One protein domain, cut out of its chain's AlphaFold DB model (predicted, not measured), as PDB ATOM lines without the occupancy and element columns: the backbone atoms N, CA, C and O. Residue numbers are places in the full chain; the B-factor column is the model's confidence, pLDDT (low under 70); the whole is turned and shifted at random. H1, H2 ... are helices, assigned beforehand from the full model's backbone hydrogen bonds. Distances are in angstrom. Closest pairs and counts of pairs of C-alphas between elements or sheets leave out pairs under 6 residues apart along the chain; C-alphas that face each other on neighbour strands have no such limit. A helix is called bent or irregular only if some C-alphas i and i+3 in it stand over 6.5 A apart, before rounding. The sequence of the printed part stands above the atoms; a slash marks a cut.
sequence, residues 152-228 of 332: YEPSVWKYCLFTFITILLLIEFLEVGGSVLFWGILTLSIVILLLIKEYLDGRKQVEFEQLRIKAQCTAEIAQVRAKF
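What this domain is: This is residues 152 to 228 of the 332 residues of an uncharacterized protein of Methylococcaceae bacterium (UniProt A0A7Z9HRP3). A long helical hairpin with unequal arms: the short helix H1 runs one way, the chain turns over through residues 174 to 177, and the much longer helix H2 folds back beside it and runs on far past its beginning. H2 makes the length of the rod, and residues 208 to 228, of which 208 to 227 belong to H2, stick out free of H1. The printed part has 77 residues with two named helices, H1 then H2, and no named strand; the class is all helix. It is extended, with a radius of gyration of the C-alphas of 22.2 A, and spans 76 by 20 by 7 A.

Where its parts are: H1 takes residues 156 to 173, from C-alpha 156 at (171.331, 61.725, -5.201) to C-alpha 173 at (193.902, 64.433, 7.362), a length of 26.0 A. H2 takes residues 178 to 227 and measures 73.9 A, from C-alpha 178 at (201.860, 59.787, 7.899) to C-alpha 227 at (141.088, 33.570, -24.922). Neither helix is bent.

How they stand to each other: H1 and H2 form a helical hairpin, two helices that follow each other, touch and run opposite ways. Their lines stand at a shallow tilt of 10 degrees. Their closest C-alphas are those of Phe 173 and Leu 181, 6.1 A apart. H1 touches H2 with residues 166 to 173 alone, and H2 touches H1 with residues 180 to 188 alone. Their centres are 22.9 A apart. In H1 every O i to N i+4 pair is within hydrogen-bond range; in H2, 45 of 46 are.

The domain as a whole: The C-alphas of Gly 177 and Phe 228, the two farthest apart, are 76.7 A from each other. The link from H1 to H2 is tight, with 4 residues. Residues 174 to 180, of which 178 to 180 belong to H2, stand free. The printed part has no cut. The mean pLDDT of the printed part is 83.2, and residues 152 to 154 and 176 are under 70.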
ATOM      1  N   TYR A 152     164.365  52.917 -10.024       64.50
ATOM      2  CA  TYR A 152     165.178  53.319  -8.898       64.50
ATOM      3  C   TYR A 152     165.865  54.627  -9.251       64.50
ATOM      4  O   TYR A 152     166.821  54.643 -10.025       64.50
ATOM      5  N   GLU A 153     165.376  55.724  -8.684       67.75
ATOM      6  CA  GLU A 153     166.194  56.917  -8.543       67.75
ATOM      7  C   GLU A 153     167.138  56.682  -7.360       67.75
ATOM      8  O   GLU A 153     166.690  56.692  -6.206       67.75
ATOM      9  N   PRO A 154     168.442  56.429  -7.594       65.19
ATOM     10  CA  PRO A 154     169.397  56.487  -6.504       65.19
ATOM     11  C   PRO A 154     169.231  57.841  -5.822       65.19
ATOM     12  O   PRO A 154     169.246  58.875  -6.487       65.19
ATOM     13  N   SER A 155     169.060  57.840  -4.498       75.88
ATOM     14  CA  SER A 155     168.968  59.079  -3.729       75.88
ATOM     15  C   SER A 155     170.253  59.876  -3.940       75.88
ATOM     16  O   SER A 155     171.271  59.612  -3.301       75.88
ATOM     17  N   VAL A 156     170.208  60.843  -4.856       75.12
ATOM     18  CA  VAL A 156     171.331  61.725  -5.201       75.12
ATOM     19  C   VAL A 156     171.886  62.377  -3.933       75.12
ATOM     20  O   VAL A 156     173.094  62.496  -3.767       75.12
ATOM     21  N   TRP A 157     171.007  62.663  -2.970       72.81
ATOM     22  CA  TRP A 157     171.350  63.170  -1.646       72.81
ATOM     23  C   TRP A 157     172.266  62.261  -0.834       72.81
ATOM     24  O   TRP A 157     173.152  62.779  -0.164       72.81
ATOM     25  N   LYS A 158     172.118  60.930  -0.903       77.69
ATOM     26  CA  LYS A 158     173.056  60.016  -0.234       77.69
ATOM     27  C   LYS A 158     174.458  60.169  -0.818       77.69
ATOM     28  O   LYS A 158     175.413  60.281  -0.061       77.69
ATOM     29  N   TYR A 159     174.576  60.248  -2.143       77.44
ATOM     30  CA  TYR A 159     175.866  60.441  -2.806       77.44
ATOM     31  C   TYR A 159     176.468  61.813  -2.498       77.44
ATOM     32  O   TYR A 159     177.639  61.876  -2.147       77.44
ATOM     33  N   CYS A 160     175.677  62.889  -2.553       80.31
ATOM     34  CA  CYS A 160     176.130  64.241  -2.212       80.31
ATOM     35  C   CYS A 160     176.546  64.377  -0.741       80.31
ATOM     36  O   CYS A 160     177.556  65.009  -0.441       80.31
ATOM     37  N   LEU A 161     175.789  63.780   0.185       83.25
ATOM     38  CA  LEU A 161     176.130  63.778   1.606       83.25
ATOM     39  C   LEU A 161     177.434  63.012   1.847       83.25
ATOM     40  O   LEU A 161     178.297  63.478   2.586       83.25
ATOM     41  N   PHE A 162     177.605  61.861   1.193       78.31
ATOM     42  CA  PHE A 162     178.825  61.072   1.326       78.31
ATOM     43  C   PHE A 162     180.041  61.770   0.726       78.31
ATOM     44  O   PHE A 162     181.065  61.836   1.398       78.31
ATOM     45  N   THR A 163     179.943  62.330  -0.487       80.75
ATOM     46  CA  THR A 163     181.062  63.070  -1.091       80.75
ATOM     47  C   THR A 163     181.478  64.244  -0.212       80.75
ATOM     48  O   THR A 163     182.670  64.448   0.017       80.75
ATOM     49  N   PHE A 164     180.508  64.952   0.369       84.38
ATOM     50  CA  PHE A 164     180.761  66.020   1.328       84.38
ATOM     51  C   PHE A 164     181.513  65.528   2.577       84.38
ATOM     52  O   PHE A 164     182.551  66.091   2.919       84.38
ATOM     53  N   ILE A 165     181.061  64.436   3.212       83.31
ATOM     54  CA  ILE A 165     181.743  63.837   4.376       83.31
ATOM     55  C   ILE A 165     183.165  63.393   4.012       83.31
ATOM     56  O   ILE A 165     184.102  63.638   4.770       83.31
ATOM     57  N   THR A 166     183.357  62.776   2.842       79.06
ATOM     58  CA  THR A 166     184.689  62.336   2.406       79.06
ATOM     59  C   THR A 166     185.645  63.498   2.167       79.06
ATOM     60  O   THR A 166     186.816  63.374   2.506       79.06
ATOM     61  N   ILE A 167     185.161  64.633   1.644       82.31
ATOM     62  CA  ILE A 167     185.972  65.844   1.459       82.31
ATOM     63  C   ILE A 167     186.365  66.438   2.815       82.31
ATOM     64  O   ILE A 167     187.529  66.781   3.000       82.31
ATOM     65  N   LEU A 168     185.426  66.517   3.768       81.56
ATOM     66  CA  LEU A 168     185.709  67.017   5.119       81.56
ATOM     67  C   LEU A 168     186.792  66.192   5.819       81.56
ATOM     68  O   LEU A 168     187.740  66.766   6.348       81.56
ATOM     69  N   LEU A 169     186.695  64.860   5.749       78.00
ATOM     70  CA  LEU A 169     187.727  63.973   6.289       78.00
ATOM     71  C   LEU A 169     189.080  64.231   5.612       78.00
ATOM     72  O   LEU A 169     190.091  64.375   6.290       78.00
ATOM     73  N   LEU A 170     189.109  64.344   4.282       77.12
ATOM     74  CA  LEU A 170     190.344  64.570   3.523       77.12
ATOM     75  C   LEU A 170     191.056  65.874   3.921       77.12
ATOM     76  O   LEU A 170     192.284  65.896   3.963       77.12
ATOM     77  N   ILE A 171     190.296  66.929   4.240       81.25
ATOM     78  CA  ILE A 171     190.826  68.216   4.718       81.25
ATOM     79  C   ILE A 171     191.468  68.069   6.104       81.25
ATOM     80  O   ILE A 171     192.584  68.543   6.295       81.25
ATOM     81  N   GLU A 172     190.820  67.379   7.049       77.38
ATOM     82  CA  GLU A 172     191.377  67.135   8.394       77.38
ATOM     83  C   GLU A 172     192.663  66.296   8.357       77.38
ATOM     84  O   GLU A 172     193.597  66.528   9.125       77.38
ATOM     85  N   PHE A 173     192.747  65.327   7.444       72.88
ATOM     86  CA  PHE A 173     193.902  64.433   7.362       72.88
ATOM     87  C   PHE A 173     195.173  65.100   6.806       72.88
ATOM     88  O   PHE A 173     196.265  64.586   7.044       72.88
ATOM     89  N   LEU A 174     195.071  66.238   6.108       76.62
ATOM     90  CA  LEU A 174     196.218  66.947   5.519       76.62
ATOM     91  C   LEU A 174     197.178  67.554   6.562       76.62
ATOM     92  O   LEU A 174     198.336  67.807   6.230       76.62
ATOM     93  N   GLU A 175     196.743  67.740   7.812       77.06
ATOM     94  CA  GLU A 175     197.570  68.301   8.896       77.06
ATOM     95  C   GLU A 175     198.235  67.242   9.797       77.06
ATOM     96  O   GLU A 175     199.108  67.574  10.602       77.06
ATOM     97  N   VAL A 176     197.873  65.959   9.674       69.94
ATOM     98  CA  VAL A 176     198.271  64.909  10.632       69.94
ATOM     99  C   VAL A 176     199.311  63.954  10.024       69.94
ATOM    100  O   VAL A 176     199.251  63.600   8.850       69.94
ATOM    101  N   GLY A 177     200.301  63.527  10.820       80.94
ATOM    102  CA  GLY A 177     201.438  62.708  10.372       80.94
ATOM    103  C   GLY A 177     201.087  61.392   9.645       80.94
ATOM    104  O   GLY A 177     199.992  60.843   9.764       80.94
ATOM    105  N   GLY A 178     202.063  60.840   8.912       78.19
ATOM    106  CA  GLY A 178     201.860  59.787   7.899       78.19
ATOM    107  C   GLY A 178     201.181  58.477   8.336       78.19
ATOM    108  O   GLY A 178     200.560  57.817   7.506       78.19
ATOM    109  N   SER A 179     201.243  58.087   9.614       81.56
ATOM    110  CA  SER A 179     200.558  56.875  10.099       81.56
ATOM    111  C   SER A 179     199.036  57.039  10.159       81.56
ATOM    112  O   SER A 179     198.305  56.088   9.890       81.56
ATOM    113  N   VAL A 180     198.551  58.244  10.466       79.56
ATOM    114  CA  VAL A 180     197.119  58.560  10.558       79.56
ATOM    115  C   VAL A 180     196.501  58.642   9.159       79.56
ATOM    116  O   VAL A 180     195.419  58.099   8.931       79.56
ATOM    117  N   LEU A 181     197.248  59.186   8.193       77.56
ATOM    118  CA  LEU A 181     196.891  59.189   6.770       77.56
ATOM    119  C   LEU A 181     196.655  57.777   6.211       77.56
ATOM    120  O   LEU A 181     195.675  57.550   5.503       77.56
ATOM    121  N   PHE A 182     197.512  56.808   6.552       80.00
ATOM    122  CA  PHE A 182     197.373  55.427   6.076       80.00
ATOM    123  C   PHE A 182     196.051  54.775   6.526       80.00
ATOM    124  O   PHE A 182     195.322  54.213   5.705       80.00
ATOM    125  N   TRP A 183     195.703  54.888   7.811       81.31
ATOM    126  CA  TRP A 183     194.452  54.333   8.346       81.31
ATOM    127  C   TRP A 183     193.208  55.082   7.842       81.31
ATOM    128  O   TRP A 183     192.174  54.452   7.596       81.31
ATOM    129  N   GLY A 184     193.310  56.396   7.619       80.31
ATOM    130  CA  GLY A 184     192.253  57.196   6.994       80.31
ATOM    131  C   GLY A 184     191.927  56.732   5.571       80.31
ATOM    132  O   GLY A 184     190.767  56.498   5.237       80.31
ATOM    133  N   ILE A 185     192.946  56.489   4.743       81.88
ATOM    134  CA  ILE A 185     192.762  55.994   3.366       81.88
ATOM    135  C   ILE A 185     192.179  54.573   3.350       81.88
ATOM    136  O   ILE A 185     191.305  54.266   2.532       81.88
ATOM    137  N   LEU A 186     192.632  53.697   4.253       84.31
ATOM    138  CA  LEU A 186     192.134  52.323   4.350       84.31
ATOM    139  C   LEU A 186     190.636  52.288   4.697       84.31
ATOM    140  O   LEU A 186     189.856  51.607   4.031       84.31
ATOM    141  N   THR A 187     190.228  53.042   5.719       80.25
ATOM    142  CA  THR A 187     188.825  53.111   6.160       80.25
ATOM    143  C   THR A 187     187.932  53.733   5.089       80.25
ATOM    144  O   THR A 187     186.876  53.174   4.784       80.25
ATOM    145  N   LEU A 188     188.391  54.804   4.432       80.44
ATOM    146  CA  LEU A 188     187.711  55.417   3.291       80.44
ATOM    147  C   LEU A 188     187.489  54.407   2.153       80.44
ATOM    148  O   LEU A 188     186.389  54.305   1.613       80.44
ATOM    149  N   SER A 189     188.511  53.613   1.826       82.44
ATOM    150  CA  SER A 189     188.440  52.601   0.764       82.44
ATOM    151  C   SER A 189     187.412  51.506   1.073       82.44
ATOM    152  O   SER A 189     186.653  51.105   0.191       82.44
ATOM    153  N   ILE A 190     187.335  51.051   2.328       87.31
ATOM    154  CA  ILE A 190     186.332  50.067   2.770       87.31
ATOM    155  C   ILE A 190     184.917  50.648   2.661       87.31
ATOM    156  O   ILE A 190     184.021  49.976   2.150       87.31
ATOM    157  N   VAL A 191     184.711  51.897   3.090       82.75
ATOM    158  CA  VAL A 191     183.407  52.573   2.990       82.75
ATOM    159  C   VAL A 191     182.975  52.711   1.529       82.75
ATOM    160  O   VAL A 191     181.842  52.371   1.194       82.75
ATOM    161  N   ILE A 192     183.883  53.124   0.639       82.25
ATOM    162  CA  ILE A 192     183.616  53.209  -0.806       82.25
ATOM    163  C   ILE A 192     183.210  51.840  -1.367       82.25
ATOM    164  O   ILE A 192     182.229  51.747  -2.104       82.25
ATOM    165  N   LEU A 193     183.915  50.763  -1.002       85.88
ATOM    166  CA  LEU A 193     183.581  49.408  -1.454       85.88
ATOM    167  C   LEU A 193     182.193  48.956  -0.979       85.88
ATOM    168  O   LEU A 193     181.453  48.353  -1.757       85.88
ATOM    169  N   LEU A 194     181.817  49.260   0.267       85.50
ATOM    170  CA  LEU A 194     180.485  48.951   0.793       85.50
ATOM    171  C   LEU A 194     179.384  49.722   0.054       85.50
ATOM    172  O   LEU A 194     178.355  49.134  -0.271       85.50
ATOM    173  N   LEU A 195     179.621  50.990  -0.285       80.50
ATOM    174  CA  LEU A 195     178.680  51.809  -1.057       80.50
ATOM    175  C   LEU A 195     178.515  51.313  -2.495       80.50
ATOM    176  O   LEU A 195     177.394  51.226  -2.998       80.50
ATOM    177  N   ILE A 196     179.620  50.954  -3.158       83.31
ATOM    178  CA  ILE A 196     179.575  50.343  -4.493       83.31
ATOM    179  C   ILE A 196     178.779  49.039  -4.429       83.31
ATOM    180  O   ILE A 196     177.947  48.789  -5.299       83.31
ATOM    181  N   LYS A 197     178.996  48.224  -3.392       88.06
ATOM    182  CA  LYS A 197     178.253  46.981  -3.196       88.06
ATOM    183  C   LYS A 197     176.756  47.234  -3.004       88.06
ATOM    184  O   LYS A 197     175.972  46.628  -3.724       88.06
ATOM    185  N   GLU A 198     176.358  48.142  -2.110       86.19
ATOM    186  CA  GLU A 198     174.944  48.489  -1.881       86.19
ATOM    187  C   GLU A 198     174.277  49.005  -3.165       86.19
ATOM    188  O   GLU A 198     173.169  48.594  -3.502       86.19
ATOM    189  N   TYR A 199     174.979  49.841  -3.935       84.19
ATOM    190  CA  TYR A 199     174.495  50.322  -5.228       84.19
ATOM    191  C   TYR A 199     174.303  49.189  -6.245       84.19
ATOM    192  O   TYR A 199     173.270  49.119  -6.913       84.19
ATOM    193  N   LEU A 200     175.285  48.291  -6.364       87.38
ATOM    194  CA  LEU A 200     175.204  47.144  -7.267       87.38
ATOM    195  C   LEU A 200     174.093  46.173  -6.854       87.38
ATOM    196  O   LEU A 200     173.388  45.663  -7.723       87.38
ATOM    197  N   ASP A 201     173.916  45.934  -5.556       88.19
ATOM    198  CA  ASP A 201     172.870  45.055  -5.030       88.19
ATOM    199  C   ASP A 201     171.476  45.667  -5.245       88.19
ATOM    200  O   ASP A 201     170.580  44.982  -5.744       88.19
ATOM    201  N   GLY A 202     171.309  46.973  -5.002       86.88
ATOM    202  CA  GLY A 202     170.071  47.695  -5.311       86.88
ATOM    203  C   GLY A 202     169.728  47.656  -6.803       86.88
ATOM    204  O   GLY A 202     168.593  47.362  -7.178       86.88
ATOM    205  N   ARG A 203     170.724  47.849  -7.676       86.69
ATOM    206  CA  ARG A 203     170.543  47.732  -9.129       86.69
ATOM    207  C   ARG A 203     170.117  46.323  -9.545       86.69
ATOM    208  O   ARG A 203     169.177  46.187 -10.325       86.69
ATOM    209  N   LYS A 204     170.766  45.281  -9.016       89.56
ATOM    210  CA  LYS A 204     170.399  43.881  -9.298       89.56
ATOM    211  C   LYS A 204     168.971  43.571  -8.861       89.56
ATOM    212  O   LYS A 204     168.253  42.886  -9.585       89.56
ATOM    213  N   GLN A 205     168.550  44.079  -7.703       89.94
ATOM    214  CA  GLN A 205     167.191  43.880  -7.204       89.94
ATOM    215  C   GLN A 205     166.150  44.527  -8.130       89.94
ATOM    216  O   GLN A 205     165.139  43.905  -8.448       89.94
ATOM    217  N   VAL A 206     166.422  45.739  -8.618       89.19
ATOM    218  CA  VAL A 206     165.544  46.448  -9.563       89.19
ATOM    219  C   VAL A 206     165.481  45.730 -10.909       89.19
ATOM    220  O   VAL A 206     164.392  45.524 -11.440       89.19
ATOM    221  N   GLU A 207     166.623  45.298 -11.450       91.06
ATOM    222  CA  GLU A 207     166.676  44.523 -12.698       91.06
ATOM    223  C   GLU A 207     165.891  43.204 -12.572       91.06
ATOM    224  O   GLU A 207     165.137  42.840 -13.478       91.06
ATOM    225  N   PHE A 208     166.002  42.518 -11.430       93.69
ATOM    226  CA  PHE A 208     165.246  41.297 -11.149       93.69
ATOM    227  C   PHE A 208     163.733  41.548 -11.076       93.69
ATOM    228  O   PHE A 208     162.957  40.818 -11.698       93.69
ATOM    229  N   GLU A 209     163.299  42.598 -10.377       92.38
ATOM    230  CA  GLU A 209     161.882  42.973 -10.310       92.38
ATOM    231  C   GLU A 209     161.328  43.356 -11.687       92.38
ATOM    232  O   GLU A 209     160.263  42.884 -12.082       92.38
ATOM    233  N   GLN A 210     162.078  44.117 -12.486       92.31
ATOM    234  CA  GLN A 210     161.677  44.451 -13.853       92.31
ATOM    235  C   GLN A 210     161.542  43.209 -14.745       92.31
ATOM    236  O   GLN A 210     160.605  43.128 -15.543       92.31
ATOM    237  N   LEU A 211     162.447  42.232 -14.621       94.88
ATOM    238  CA  LEU A 211     162.342  40.956 -15.334       94.88
ATOM    239  C   LEU A 211     161.096  40.176 -14.907       94.88
ATOM    240  O   LEU A 211     160.372  39.670 -15.767       94.88
ATOM    241  N   ARG A 212     160.802  40.132 -13.602       96.00
ATOM    242  CA  ARG A 212     159.597  39.486 -13.063       96.00
ATOM    243  C   ARG A 212     158.319  40.133 -13.599       96.00
ATOM    244  O   ARG A 212     157.439  39.427 -14.085       96.00
ATOM    245  N   ILE A 213     158.245  41.463 -13.575       93.69
ATOM    246  CA  ILE A 213     157.111  42.246 -14.087       93.69
ATOM    247  C   ILE A 213     156.927  42.014 -15.595       93.69
ATOM    248  O   ILE A 213     155.807  41.801 -16.062       93.69
ATOM    249  N   LYS A 214     158.018  41.985 -16.374       94.44
ATOM    250  CA  LYS A 214     157.968  41.669 -17.813       94.44
ATOM    251  C   LYS A 214     157.459  40.249 -18.073       94.44
ATOM    252  O   LYS A 214     156.618  40.080 -18.949       94.44
ATOM    253  N   ALA A 215     157.922  39.258 -17.309       95.81
ATOM    254  CA  ALA A 215     157.469  37.873 -17.435       95.81
ATOM    255  C   ALA A 215     155.980  37.702 -17.071       95.81
ATOM    256  O   ALA A 215     155.263  36.944 -17.718       95.81
ATOM    257  N   GLN A 216     155.489  38.437 -16.069       95.81
ATOM    258  CA  GLN A 216     154.060  38.458 -15.740       95.81
ATOM    259  C   GLN A 216     153.226  39.105 -16.854       95.81
ATOM    260  O   GLN A 216     152.196  38.558 -17.241       95.81
ATOM    261  N   CYS A 217     153.700  40.217 -17.423       94.56
ATOM    262  CA  CYS A 217     153.054  40.874 -18.558       94.56
ATOM    263  C   CYS A 217     152.937  39.935 -19.769       94.56
ATOM    264  O   CYS A 217     151.859  39.808 -20.350       94.56
ATOM    265  N   THR A 218     154.016  39.231 -20.134       94.25
ATOM    266  CA  THR A 218     153.983  38.287 -21.262       94.25
ATOM    267  C   THR A 218     153.059  37.102 -20.997       94.25
ATOM    268  O   THR A 218     152.326  36.705 -21.901       94.25
ATOM    269  N   ALA A 219     153.030  36.572 -19.770       95.62
ATOM    270  CA  ALA A 219     152.120  35.495 -19.387       95.62
ATOM    271  C   ALA A 219     150.644  35.927 -19.443       95.62
ATOM    272  O   ALA A 219     149.811  35.193 -19.972       95.62
ATOM    273  N   GLU A 220     150.306  37.125 -18.956       90.94
ATOM    274  CA  GLU A 220     148.940  37.655 -19.046       90.94
ATOM    275  C   GLU A 220     148.514  37.939 -20.490       90.94
ATOM    276  O   GLU A 220     147.398  37.591 -20.873       90.94
ATOM    277  N   ILE A 221     149.397  38.513 -21.316       88.38
ATOM    278  CA  ILE A 221     149.122  38.704 -22.748       88.38
ATOM    279  C   ILE A 221     148.886  37.348 -23.423       88.38
ATOM    280  O   ILE A 221     147.931  37.209 -24.182       88.38
ATOM    281  N   ALA A 222     149.691  36.328 -23.112       89.12
ATOM    282  CA  ALA A 222     149.490  34.980 -23.637       89.12
ATOM    283  C   ALA A 222     148.142  34.381 -23.199       89.12
ATOM    284  O   ALA A 222     147.461  33.763 -24.013       89.12
ATOM    285  N   GLN A 223     147.706  34.609 -21.955       87.19
ATOM    286  CA  GLN A 223     146.374  34.197 -21.494       87.19
ATOM    287  C   GLN A 223     145.244  34.931 -22.227       87.19
ATOM    288  O   GLN A 223     144.215  34.323 -22.509       87.19
ATOM    289  N   VAL A 224     145.410  36.222 -22.529       81.81
ATOM    290  CA  VAL A 224     144.435  36.988 -23.322       81.81
ATOM    291  C   VAL A 224     144.389  36.475 -24.758       81.81
ATOM    292  O   VAL A 224     143.304  36.179 -25.245       81.81
ATOM    293  N   ARG A 225     145.535  36.249 -25.404       81.00
ATOM    294  CA  ARG A 225     145.597  35.644 -26.747       81.00
ATOM    295  C   ARG A 225     145.007  34.239 -26.790       81.00
ATOM    296  O   ARG A 225     144.288  33.908 -27.718       81.00
ATOM    297  N   ALA A 226     145.227  33.427 -25.759       80.38
ATOM    298  CA  ALA A 226     144.602  32.108 -25.653       80.38
ATOM    299  C   ALA A 226     143.070  32.181 -25.490       80.38
ATOM    300  O   ALA A 226     142.368  31.221 -25.811       80.38
ATOM    301  N   LYS A 227     142.536  33.301 -24.980       74.75
ATOM    302  CA  LYS A 227     141.088  33.570 -24.922       74.75
ATOM    303  C   LYS A 227     140.539  34.120 -26.240       74.75
ATOM    304  O   LYS A 227     139.370  33.886 -26.525       74.75
ATOM    305  N   PHE A 228     141.366  34.818 -27.014       72.56
ATOM    306  CA  PHE A 228     141.025  35.422 -28.303       72.56
ATOM    307  C   PHE A 228     142.000  34.934 -29.388       72.56
ATOM    308  O   PHE A 228     142.881  35.692 -29.794       72.56
TER     309      PHE A 228